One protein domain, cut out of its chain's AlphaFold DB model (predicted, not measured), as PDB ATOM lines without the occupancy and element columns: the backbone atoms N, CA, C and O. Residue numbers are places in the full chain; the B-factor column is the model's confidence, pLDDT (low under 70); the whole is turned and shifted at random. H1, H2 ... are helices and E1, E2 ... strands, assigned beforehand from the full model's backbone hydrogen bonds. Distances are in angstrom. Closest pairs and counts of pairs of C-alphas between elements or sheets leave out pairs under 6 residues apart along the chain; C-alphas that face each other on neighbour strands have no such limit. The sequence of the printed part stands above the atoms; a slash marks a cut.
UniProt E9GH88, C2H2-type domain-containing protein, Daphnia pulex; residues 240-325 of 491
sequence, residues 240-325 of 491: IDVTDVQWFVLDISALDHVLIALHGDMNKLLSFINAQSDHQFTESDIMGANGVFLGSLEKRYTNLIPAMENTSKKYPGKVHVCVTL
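What this domain is: This is residues 240 to 325 of the 491 residues of the protein "C2H2-type domain-containing protein" of Daphnia pulex (UniProt E9GH88). A three-stranded antiparallel sheet, ordered E1, E3, E2, has H2 and H3 over one face, and H1 packs on H3. The 86 printed residues run E1, H1, H2, E2, H3, E3, a mixed class. The whole is compact, radius of gyration of the C-alphas 11.7 A, spanning 31 by 26 by 24 A.

How they stand to each other: Within hydrogen-bond range, N 248 of E1, residues 245 to 250, is 2.9 A from O 321 of E3, residues 319 to 324; N 322 is 2.8 A from O 288 of E2, residues 286 to 289. H1, residues 254 to 263, and H2, residues 266 to 274, join E1 to E2 in a split strand-helix-strand unit, E3 between its strands, with a right-handed crossover. H2 runs across the strands, height over the sheet 8.2 A. On the same face H3, residues 297 to 309, runs along them, height 8.4 A. H1 touches residues 304 to 309 of H3, closest C-alphas Ala 261 and Ile 305, 4.7 A. Every O i to N i+4 pair is within range in H1 and H2, 5 of 9 in H3.

Where its parts are: E1, 15.8 A, begins at C-alpha 245 (152.303, 140.727, 116.060); E3, 16.5 A, ends at C-alpha 324 (148.583, 142.242, 117.948).

The domain as a whole: The printed part has no cut; H2 to E2 is a long link. Mean pLDDT of the printed part is 72.1, with 37 residues under 70.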
ATOM      1  N   ILE A 240     156.099 145.701 120.139       60.59
ATOM      2  CA  ILE A 240     156.390 144.416 119.476       60.59
ATOM      3  C   ILE A 240     157.253 143.514 120.363       60.59
ATOM      4  O   ILE A 240     156.975 142.327 120.461       60.59
ATOM      5  N   ASP A 241     158.242 144.063 121.071       49.69
ATOM      6  CA  ASP A 241     159.112 143.285 121.968       49.69
ATOM      7  C   ASP A 241     158.344 142.607 123.130       49.69
ATOM      8  O   ASP A 241     158.883 141.730 123.804       49.69
ATOM      9  N   VAL A 242     157.083 142.999 123.365       51.69
ATOM     10  CA  VAL A 242     156.214 142.508 124.450       51.69
ATOM     11  C   VAL A 242     155.005 141.706 123.931       51.69
ATOM     12  O   VAL A 242     154.323 141.058 124.725       51.69
ATOM     13  N   THR A 243     154.710 141.713 122.623       58.81
ATOM     14  CA  THR A 243     153.531 141.025 122.057       58.81
ATOM     15  C   THR A 243     153.799 140.376 120.701       58.81
ATOM     16  O   THR A 243     154.457 140.955 119.842       58.81
ATOM     17  N   ASP A 244     153.222 139.194 120.474       67.94
ATOM     18  CA  ASP A 244     153.184 138.588 119.141       67.94
ATOM     19  C   ASP A 244     152.357 139.470 118.191       67.94
ATOM     20  O   ASP A 244     151.201 139.798 118.471       67.94
ATOM     21  N   VAL A 245     152.938 139.841 117.048       74.62
ATOM     22  CA  VAL A 245     152.303 140.727 116.060       74.62
ATOM     23  C   VAL A 245     152.236 140.113 114.670       74.62
ATOM     24  O   VAL A 245     153.125 139.372 114.246       74.62
ATOM     25  N   GLN A 246     151.213 140.506 113.916       79.31
ATOM     26  CA  GLN A 246     151.093 140.230 112.491       79.31
ATOM     27  C   GLN A 246     151.133 141.535 111.688       79.31
ATOM     28  O   GLN A 246     150.587 142.565 112.088       79.31
ATOM     29  N   TRP A 247     151.792 141.480 110.531       82.31
ATOM     30  CA  TRP A 247     151.916 142.603 109.608       82.31
ATOM     31  C   TRP A 247     151.131 142.346 108.326       82.31
ATOM     32  O   TRP A 247     151.307 141.313 107.682       82.31
ATOM     33  N   PHE A 248     150.317 143.321 107.930       81.62
ATOM     34  CA  PHE A 248     149.512 143.292 106.712       81.62
ATOM     35  C   PHE A 248     150.007 144.337 105.711       81.62
ATOM     36  O   PHE A 248     150.330 145.465 106.088       81.62
ATOM     37  N   VAL A 249     150.053 143.971 104.427       86.12
ATOM     38  CA  VAL A 249     150.369 144.878 103.311       86.12
ATOM     39  C   VAL A 249     149.101 145.047 102.480       86.12
ATOM     40  O   VAL A 249     148.816 144.264 101.575       86.12
ATOM     41  N   LEU A 250     148.323 146.070 102.816       82.88
ATOM     42  CA  LEU A 250     147.004 146.302 102.247       82.88
ATOM     43  C   LEU A 250     147.106 147.130 100.962       82.88
ATOM     44  O   LEU A 250     147.751 148.183 100.929       82.88
ATOM     45  N   ASP A 251     146.439 146.654  99.914       82.19
ATOM     46  CA  ASP A 251     146.255 147.372  98.652       82.19
ATOM     47  C   ASP A 251     144.958 148.186  98.746       82.19
ATOM     48  O   ASP A 251     143.866 147.695  98.464       82.19
ATOM     49  N   ILE A 252     145.071 149.402  99.283       77.12
ATOM     50  CA  ILE A 252     143.932 150.282  99.567       77.12
ATOM     51  C   ILE A 252     143.853 151.340  98.469       77.12
ATOM     52  O   ILE A 252     144.840 152.021  98.184       77.12
ATOM     53  N   SER A 253     142.671 151.513  97.871       71.00
ATOM     54  CA  SER A 253     142.469 152.533  96.839       71.00
ATOM     55  C   SER A 253     142.753 153.937  97.386       71.00
ATOM     56  O   SER A 253     142.534 154.219  98.566       71.00
ATOM     57  N   ALA A 254     143.191 154.866  96.530       63.47
ATOM     58  CA  ALA A 254     143.451 156.246  96.953       63.47
ATOM     59  C   ALA A 254     142.215 156.925  97.583       63.47
ATOM     60  O   ALA A 254     142.363 157.782  98.452       63.47
ATOM     61  N   LEU A 255     141.005 156.518  97.180       57.72
ATOM     62  CA  LEU A 255     139.746 156.979  97.764       57.72
ATOM     63  C   LEU A 255     139.546 156.419  99.180       57.72
ATOM     64  O   LEU A 255     139.295 157.180 100.113       57.72
ATOM     65  N   ASP A 256     139.698 155.108  99.356       59.53
ATOM     66  CA  ASP A 256     139.515 154.444 100.651       59.53
ATOM     67  C   ASP A 256     140.573 154.869 101.669       59.53
ATOM     68  O   ASP A 256     140.268 155.064 102.841       59.53
ATOM     69  N   HIS A 257     141.797 155.110 101.203       64.06
ATOM     70  CA  HIS A 257     142.895 155.630 102.007       64.06
ATOM     71  C   HIS A 257     142.566 157.013 102.595       64.06
ATOM     72  O   HIS A 257     142.787 157.259 103.782       64.06
ATOM     73  N   VAL A 258     141.960 157.898 101.790       60.12
ATOM     74  CA  VAL A 258     141.476 159.216 102.234       60.12
ATOM     75  C   VAL A 258     140.271 159.092 103.171       60.12
ATOM     76  O   VAL A 258     140.197 159.834 104.149       60.12
ATOM     77  N   LEU A 259     139.347 158.160 102.911       59.81
ATOM     78  CA  LEU A 259     138.183 157.930 103.774       59.81
ATOM     79  C   LEU A 259     138.602 157.458 105.171       59.81
ATOM     80  O   LEU A 259     138.214 158.082 106.159       59.81
ATOM     81  N   ILE A 260     139.454 156.432 105.255       68.62
ATOM     82  CA  ILE A 260     139.974 155.912 106.527       68.62
ATOM     83  C   ILE A 260     140.712 157.019 107.290       68.62
ATOM     84  O   ILE A 260     140.427 157.243 108.465       68.62
ATOM     85  N   ALA A 261     141.597 157.765 106.619       62.34
ATOM     86  CA  ALA A 261     142.360 158.845 107.240       62.34
ATOM     87  C   ALA A 261     141.472 159.977 107.787       62.34
ATOM     88  O   ALA A 261     141.596 160.347 108.952       62.34
ATOM     89  N   LEU A 262     140.589 160.549 106.958       57.56
ATOM     90  CA  LEU A 262     139.855 161.775 107.299       57.56
ATOM     91  C   LEU A 262     138.618 161.544 108.167       57.56
ATOM     92  O   LEU A 262     138.246 162.443 108.924       57.56
ATOM     93  N   HIS A 263     137.970 160.385 108.043       60.28
ATOM     94  CA  HIS A 263     136.752 160.063 108.792       60.28
ATOM     95  C   HIS A 263     137.021 159.175 110.011       60.28
ATOM     96  O   HIS A 263     136.104 158.948 110.795       60.28
ATOM     97  N   GLY A 264     138.256 158.694 110.196       66.69
ATOM     98  CA  GLY A 264     138.564 157.744 111.261       66.69
ATOM     99  C   GLY A 264     137.884 156.393 111.047       66.69
ATOM    100  O   GLY A 264     137.527 155.741 112.023       66.69
ATOM    101  N   ASP A 265     137.657 155.996 109.788       74.00
ATOM    102  CA  ASP A 265     136.904 154.790 109.425       74.00
ATOM    103  C   ASP A 265     137.746 153.523 109.644       74.00
ATOM    104  O   ASP A 265     138.203 152.841 108.723       74.00
ATOM    105  N   MET A 266     137.989 153.234 110.920       77.06
ATOM    106  CA  MET A 266     138.741 152.072 111.370       77.06
ATOM    107  C   MET A 266     138.014 150.766 111.046       77.06
ATOM    108  O   MET A 266     138.677 149.762 110.816       77.06
ATOM    109  N   ASN A 267     136.680 150.775 110.939       82.62
ATOM    110  CA  ASN A 267     135.899 149.615 110.501       82.62
ATOM    111  C   ASN A 267     136.240 149.227 109.057       82.62
ATOM    112  O   ASN A 267     136.401 148.043 108.758       82.62
ATOM    113  N   LYS A 268     136.417 150.212 108.168       81.38
ATOM    114  CA  LYS A 268     136.865 149.970 106.793       81.38
ATOM    115  C   LYS A 268     138.329 149.543 106.709       81.38
ATOM    116  O   LYS A 268     138.664 148.707 105.880       81.38
ATOM    117  N   LEU A 269     139.203 150.049 107.582       82.50
ATOM    118  CA  LEU A 269     140.569 149.516 107.689       82.50
ATOM    119  C   LEU A 269     140.567 148.052 108.156       82.50
ATOM    120  O   LEU A 269     141.270 147.216 107.594       82.50
ATOM    121  N   LEU A 270     139.748 147.747 109.162       86.50
ATOM    122  CA  LEU A 270     139.618 146.427 109.762       86.50
ATOM    123  C   LEU A 270     139.021 145.405 108.788       86.50
ATOM    124  O   LEU A 270     139.456 144.256 108.781       86.50
ATOM    125  N   SER A 271     138.092 145.807 107.913       85.81
ATOM    126  CA  SER A 271     137.556 144.911 106.883       85.81
ATOM    127  C   SER A 271     138.610 144.513 105.844       85.81
ATOM    128  O   SER A 271     138.637 143.351 105.450       85.81
ATOM    129  N   PHE A 272     139.538 145.404 105.467       85.19
ATOM    130  CA  PHE A 272     140.680 145.039 104.614       85.19
ATOM    131  C   PHE A 272     141.649 144.060 105.298       85.19
ATOM    132  O   PHE A 272     142.180 143.175 104.630       85.19
ATOM    133  N   ILE A 273     141.869 144.192 106.611       85.75
ATOM    134  CA  ILE A 273     142.708 143.266 107.397       85.75
ATOM    135  C   ILE A 273     142.030 141.893 107.494       85.75
ATOM    136  O   ILE A 273     142.629 140.877 107.148       85.75
ATOM    137  N   ASN A 274     140.758 141.866 107.897       85.25
ATOM    138  CA  ASN A 274     139.984 140.637 108.070       85.25
ATOM    139  C   ASN A 274     139.688 139.931 106.730       85.25
ATOM    140  O   ASN A 274     139.501 138.723 106.714       85.25
ATOM    141  N   ALA A 275     139.714 140.640 105.596       85.38
ATOM    142  CA  ALA A 275     139.656 140.028 104.264       85.38
ATOM    143  C   ALA A 275     140.961 139.312 103.848       85.38
ATOM    144  O   ALA A 275     140.951 138.548 102.885       85.38
ATOM    145  N   GLN A 276     142.079 139.554 104.544       83.19
ATOM    146  CA  GLN A 276     143.379 138.906 104.315       83.19
ATOM    147  C   GLN A 276     143.776 137.939 105.447       83.19
ATOM    148  O   GLN A 276     144.932 137.519 105.516       83.19
ATOM    149  N   SER A 277     142.855 137.610 106.359       79.50
ATOM    150  CA  SER A 277     143.147 136.884 107.597       79.50
ATOM    151  C   SER A 277     142.077 135.847 107.930       79.50
ATOM    152  O   SER A 277     140.892 136.165 107.972       79.50
ATOM    153  N   ASP A 278     142.504 134.636 108.295       73.94
ATOM    154  CA  ASP A 278     141.622 133.603 108.861       73.94
ATOM    155  C   ASP A 278     141.184 133.922 110.308       73.94
ATOM    156  O   ASP A 278     140.323 133.249 110.872       73.94
ATOM    157  N   HIS A 279     141.800 134.923 110.947       76.38
ATOM    158  CA  HIS A 279     141.401 135.457 112.253       76.38
ATOM    159  C   HIS A 279     140.688 136.799 112.088       76.38
ATOM    160  O   HIS A 279     141.206 137.705 111.432       76.38
ATOM    161  N   GLN A 280     139.535 136.946 112.743       80.81
ATOM    162  CA  GLN A 280     138.870 138.239 112.876       80.81
ATOM    163  C   GLN A 280     139.565 139.066 113.956       80.81
ATOM    164  O   GLN A 280     139.486 138.745 115.141       80.81
ATOM    165  N   PHE A 281     140.220 140.144 113.539       82.06
ATOM    166  CA  PHE A 281     140.721 141.170 114.440       82.06
ATOM    167  C   PHE A 281     139.607 142.146 114.817       82.06
ATOM    168  O   PHE A 281     138.646 142.358 114.068       82.06
ATOM    169  N   THR A 282     139.784 142.775 115.972       81.94
ATOM    170  CA  THR A 282     139.011 143.915 116.465       81.94
ATOM    171  C   THR A 282     139.783 145.212 116.242       81.94
ATOM    172  O   THR A 282     140.983 145.204 115.966       81.94
ATOM    173  N   GLU A 283     139.125 146.364 116.409       77.81
ATOM    174  CA  GLU A 283     139.832 147.642 116.314       77.81
ATOM    175  C   GLU A 283     140.990 147.711 117.318       77.81
ATOM    176  O   GLU A 283     142.082 148.165 116.976       77.81
ATOM    177  N   SER A 284     140.766 147.251 118.557       77.50
ATOM    178  CA  SER A 284     141.733 147.233 119.665       77.50
ATOM    179  C   SER A 284     143.086 146.650 119.271       77.50
ATOM    180  O   SER A 284     144.104 147.191 119.698       77.50
ATOM    181  N   ASP A 285     143.095 145.636 118.410       76.69
ATOM    182  CA  ASP A 285     144.300 144.900 118.031       76.69
ATOM    183  C   ASP A 285     145.233 145.714 117.119       76.69
ATOM    184  O   ASP A 285     146.420 145.417 117.016       76.69
ATOM    185  N   ILE A 286     144.743 146.779 116.472       78.50
ATOM    186  CA  ILE A 286     145.553 147.605 115.567       78.50
ATOM    187  C   ILE A 286     146.497 148.516 116.369       78.50
ATOM    188  O   ILE A 286     146.091 149.504 116.988       78.50
ATOM    189  N   MET A 287     147.796 148.219 116.301       71.56
ATOM    190  CA  MET A 287     148.846 148.945 117.027       71.56
ATOM    191  C   MET A 287     149.350 150.171 116.264       71.56
ATOM    192  O   MET A 287     149.677 151.202 116.860       71.56
ATOM    193  N   GLY A 288     149.466 150.057 114.939       80.44
ATOM    194  CA  GLY A 288     150.158 151.045 114.120       80.44
ATOM    195  C   GLY A 288     149.977 150.839 112.621       80.44
ATOM    196  O   GLY A 288     149.748 149.723 112.166       80.44
ATOM    197  N   ALA A 289     150.136 151.909 111.843       80.12
ATOM    198  CA  ALA A 289     150.175 151.846 110.382       80.12
ATOM    199  C   ALA A 289     151.302 152.733 109.823       80.12
ATOM    200  O   ALA A 289     151.622 153.783 110.380       80.12
ATOM    201  N   ASN A 290     151.972 152.259 108.768       78.44
ATOM    202  CA  ASN A 290     153.126 152.878 108.096       78.44
ATOM    203  C   ASN A 290     154.244 153.390 109.037       78.44
ATOM    204  O   ASN A 290     154.963 154.339 108.720       78.44
ATOM    205  N   GLY A 291     154.430 152.737 110.190       68.19
ATOM    206  CA  GLY A 291     155.433 153.107 111.199       68.19
ATOM    207  C   GLY A 291     155.003 154.211 112.174       68.19
ATOM    208  O   GLY A 291     155.843 154.727 112.913       68.19
ATOM    209  N   VAL A 292     153.717 154.570 112.195       74.94
ATOM    210  CA  VAL A 292     153.104 155.428 113.215       74.94
ATOM    211  C   VAL A 292     152.347 154.558 114.215       74.94
ATOM    212  O   VAL A 292     151.461 153.797 113.832       74.94
ATOM    213  N   PHE A 293     152.687 154.688 115.498       71.50
ATOM    214  CA  PHE A 293     151.938 154.089 116.601       71.50
ATOM    215  C   PHE A 293     150.590 154.802 116.767       71.50
ATOM    216  O   PHE A 293     150.561 156.021 116.948       71.50
ATOM    217  N   LEU A 294     149.480 154.063 116.716       70.81
ATOM    218  CA  LEU A 294     148.141 154.634 116.894       70.81
ATOM    219  C   LEU A 294     147.800 154.807 118.382       70.81
ATOM    220  O   LEU A 294     147.231 155.833 118.760       70.81
ATOM    221  N   GLY A 295     148.231 153.866 119.229       65.25
ATOM    222  CA  GLY A 295     148.049 153.904 120.682       65.25
ATOM    223  C   GLY A 295     146.629 153.573 121.148       65.25
ATOM    224  O   GLY A 295     145.875 152.891 120.452       65.25
ATOM    225  N   SER A 296     146.276 154.044 122.351       63.28
ATOM    226  CA  SER A 296     144.935 153.882 122.929       63.28
ATOM    227  C   SER A 296     143.858 154.511 122.041       63.28
ATOM    228  O   SER A 296     144.122 155.523 121.394       63.28
ATOM    229  N   LEU A 297     142.647 153.938 122.049       59.66
ATOM    230  CA  LEU A 297     141.491 154.332 121.217       59.66
ATOM    231  C   LEU A 297     141.314 155.859 121.084       59.66
ATOM    232  O   LEU A 297     141.238 156.382 119.975       59.66
ATOM    233  N   GLU A 298     141.378 156.589 122.200       56.78
ATOM    234  CA  GLU A 298     141.278 158.058 122.254       56.78
ATOM    235  C   GLU A 298     142.317 158.802 121.389       56.78
ATOM    236  O   GLU A 298     142.040 159.870 120.845       56.78
ATOM    237  N   LYS A 299     143.530 158.252 121.253       60.88
ATOM    238  CA  LYS A 299     144.639 158.859 120.499       60.88
ATOM    239  C   LYS A 299     144.663 158.429 119.033       60.88
ATOM    240  O   LYS A 299     145.277 159.122 118.220       60.88
ATOM    241  N   ARG A 300     143.960 157.352 118.663       66.06
ATOM    242  CA  ARG A 300     143.984 156.792 117.301       66.06
ATOM    243  C   ARG A 300     143.514 157.782 116.256       66.06
ATOM    244  O   ARG A 300     144.233 157.995 115.291       66.06
ATOM    245  N   TYR A 301     142.406 158.480 116.492       62.47
ATOM    246  CA  TYR A 301     141.906 159.525 115.588       62.47
ATOM    247  C   TYR A 301     142.927 160.646 115.324       62.47
ATOM    248  O   TYR A 301     142.954 161.215 114.237       62.47
ATOM    249  N   THR A 302     143.808 160.939 116.287       65.31
ATOM    250  CA  THR A 302     144.879 161.939 116.118       65.31
ATOM    251  C   THR A 302     146.074 161.375 115.341       65.31
ATOM    252  O   THR A 302     146.743 162.104 114.610       65.31
ATOM    253  N   ASN A 303     146.337 160.074 115.479       68.75
ATOM    254  CA  ASN A 303     147.501 159.391 114.912       68.75
ATOM    255  C   ASN A 303     147.224 158.700 113.561       68.75
ATOM    256  O   ASN A 303     148.167 158.411 112.829       68.75
ATOM    257  N   LEU A 304     145.962 158.456 113.198       74.75
ATOM    258  CA  LEU A 304     145.577 157.748 111.974       74.75
ATOM    259  C   LEU A 304     145.817 158.584 110.715       74.75
ATOM    260  O   LEU A 304     146.321 158.059 109.727       74.75
ATOM    261  N   ILE A 305     145.539 159.891 110.766       68.06
ATOM    262  CA  ILE A 305     145.859 160.825 109.676       68.06
ATOM    263  C   ILE A 305     147.362 160.762 109.335       68.06
ATOM    264  O   ILE A 305     147.679 160.381 108.210       68.06
ATOM    265  N   PRO A 306     148.309 161.014 110.268       68.75
ATOM    266  CA  PRO A 306     149.735 160.906 109.957       68.75
ATOM    267  C   PRO A 306     150.208 159.467 109.679       68.75
ATOM    268  O   PRO A 306     151.265 159.291 109.071       68.75
ATOM    269  N   ALA A 307     149.463 158.436 110.093       74.19
ATOM    270  CA  ALA A 307     149.733 157.051 109.703       74.19
ATOM    271  C   ALA A 307     149.411 156.793 108.221       74.19
ATOM    272  O   ALA A 307     150.201 156.152 107.535       74.19
ATOM    273  N   MET A 308     148.307 157.334 107.704       73.12
ATOM    274  CA  MET A 308     147.946 157.213 106.286       73.12
ATOM    275  C   MET A 308     148.701 158.211 105.393       73.12
ATOM    276  O   MET A 308     149.073 157.884 104.271       73.12
ATOM    277  N   GLU A 309     149.024 159.411 105.880       69.00
ATOM    278  CA  GLU A 309     149.893 160.346 105.145       69.00
ATOM    279  C   GLU A 309     151.334 159.824 104.998       69.00
ATOM    280  O   GLU A 309     152.014 160.129 104.012       69.00
ATOM    281  N   ASN A 310     151.821 159.023 105.954       66.31
ATOM    282  CA  ASN A 310     153.111 158.354 105.821       66.31
ATOM    283  C   ASN A 310     153.034 157.236 104.781       66.31
ATOM    284  O   ASN A 310     152.360 156.230 104.965       66.31
ATOM    285  N   THR A 311     153.832 157.353 103.724       63.91
ATOM    286  CA  THR A 311     154.052 156.248 102.789       63.91
ATOM    287  C   THR A 311     155.035 155.242 103.383       63.91
ATOM    288  O   THR A 311     156.124 155.605 103.844       63.91
ATOM    289  N   SER A 312     154.684 153.953 103.348       60.56
ATOM    290  CA  SER A 312     155.612 152.889 103.733       60.56
ATOM    291  C   SER A 312     156.850 152.923 102.836       60.56
ATOM    292  O   SER A 312     156.772 152.687 101.631       60.56
ATOM    293  N   LYS A 313     158.027 153.162 103.430       63.47
ATOM    294  CA  LYS A 313     159.311 153.132 102.703       63.47
ATOM    295  C   LYS A 313     159.620 151.764 102.084       63.47
ATOM    296  O   LYS A 313     160.419 151.699 101.158       63.47
ATOM    297  N   LYS A 314     159.026 150.691 102.620       61.59
ATOM    298  CA  LYS A 314     159.211 149.307 102.155       61.59
ATOM    299  C   LYS A 314     158.186 148.915 101.083       61.59
ATOM    300  O   LYS A 314     158.508 148.107 100.221       61.59
ATOM    301  N   TYR A 315     156.989 149.506 101.119       66.12
ATOM    302  CA  TYR A 315     155.883 149.201 100.206       66.12
ATOM    303  C   TYR A 315     155.229 150.503  99.694       66.12
ATOM    304  O   TYR A 315     154.185 150.911 100.205       66.12
ATOM    305  N   PRO A 316     155.842 151.198  98.714       59.28
ATOM    306  CA  PRO A 316     155.302 152.446  98.181       59.28
ATOM    307  C   PRO A 316     153.889 152.253  97.617       59.28
ATOM    308  O   PRO A 316     153.641 151.305  96.877       59.28
ATOM    309  N   GLY A 317     152.968 153.153  97.965       62.88
ATOM    310  CA  GLY A 317     151.570 153.088  97.522       62.88
ATOM    311  C   GLY A 317     150.691 152.062  98.249       62.88
ATOM    312  O   GLY A 317     149.499 152.029  97.973       62.88
ATOM    313  N   LYS A 318     151.232 151.272  99.188       75.81
ATOM    314  CA  LYS A 318     150.466 150.318 100.010       75.81
ATOM    315  C   LYS A 318     150.481 150.708 101.485       75.81
ATOM    316  O   LYS A 318     151.415 151.363 101.953       75.81
ATOM    317  N   VAL A 319     149.463 150.272 102.224       78.00
ATOM    318  CA  VAL A 319     149.331 150.543 103.663       78.00
ATOM    319  C   VAL A 319     149.868 149.355 104.450       78.00
ATOM    320  O   VAL A 319     149.381 148.237 104.316       78.00
ATOM    321  N   HIS A 320     150.892 149.591 105.268       81.88
ATOM    322  CA  HIS A 320     151.537 148.565 106.081       81.88
ATOM    323  C   HIS A 320     151.043 148.645 107.529       81.88
ATOM    324  O   HIS A 320     151.430 149.566 108.250       81.88
ATOM    325  N   VAL A 321     150.187 147.712 107.948       83.94
ATOM    326  CA  VAL A 321     149.513 147.729 109.260       83.94
ATOM    327  C   VAL A 321     150.109 146.677 110.192       83.94
ATOM    328  O   VAL A 321     150.374 145.559 109.758       83.94
ATOM    329  N   CYS A 322     150.301 147.035 111.462       80.81
ATOM    330  CA  CYS A 322     150.689 146.145 112.554       80.81
ATOM    331  C   CYS A 322     149.476 145.870 113.448       80.81
ATOM    332  O   CYS A 322     148.855 146.825 113.935       80.81
ATOM    333  N   VAL A 323     149.179 144.596 113.700       82.75
ATOM    334  CA  VAL A 323     148.162 144.168 114.669       82.75
ATOM    335  C   VAL A 323     148.765 143.221 115.705       82.75
ATOM    336  O   VAL A 323     149.624 142.409 115.360       82.75
ATOM    337  N   THR A 324     148.316 143.295 116.958       80.25
ATOM    338  CA  THR A 324     148.583 142.242 117.948       80.25
ATOM    339  C   THR A 324     147.812 140.987 117.576       80.25
ATOM    340  O   THR A 324     146.624 141.053 117.262       80.25
ATOM    341  N   LEU A 325     148.458 139.830 117.667       72.56
ATOM    342  CA  LEU A 325     147.739 138.566 117.679       72.56
ATOM    343  C   LEU A 325     147.045 138.407 119.043       72.56
ATOM    344  O   LEU A 325     147.687 138.630 120.075       72.56
TER     345      LEU A 325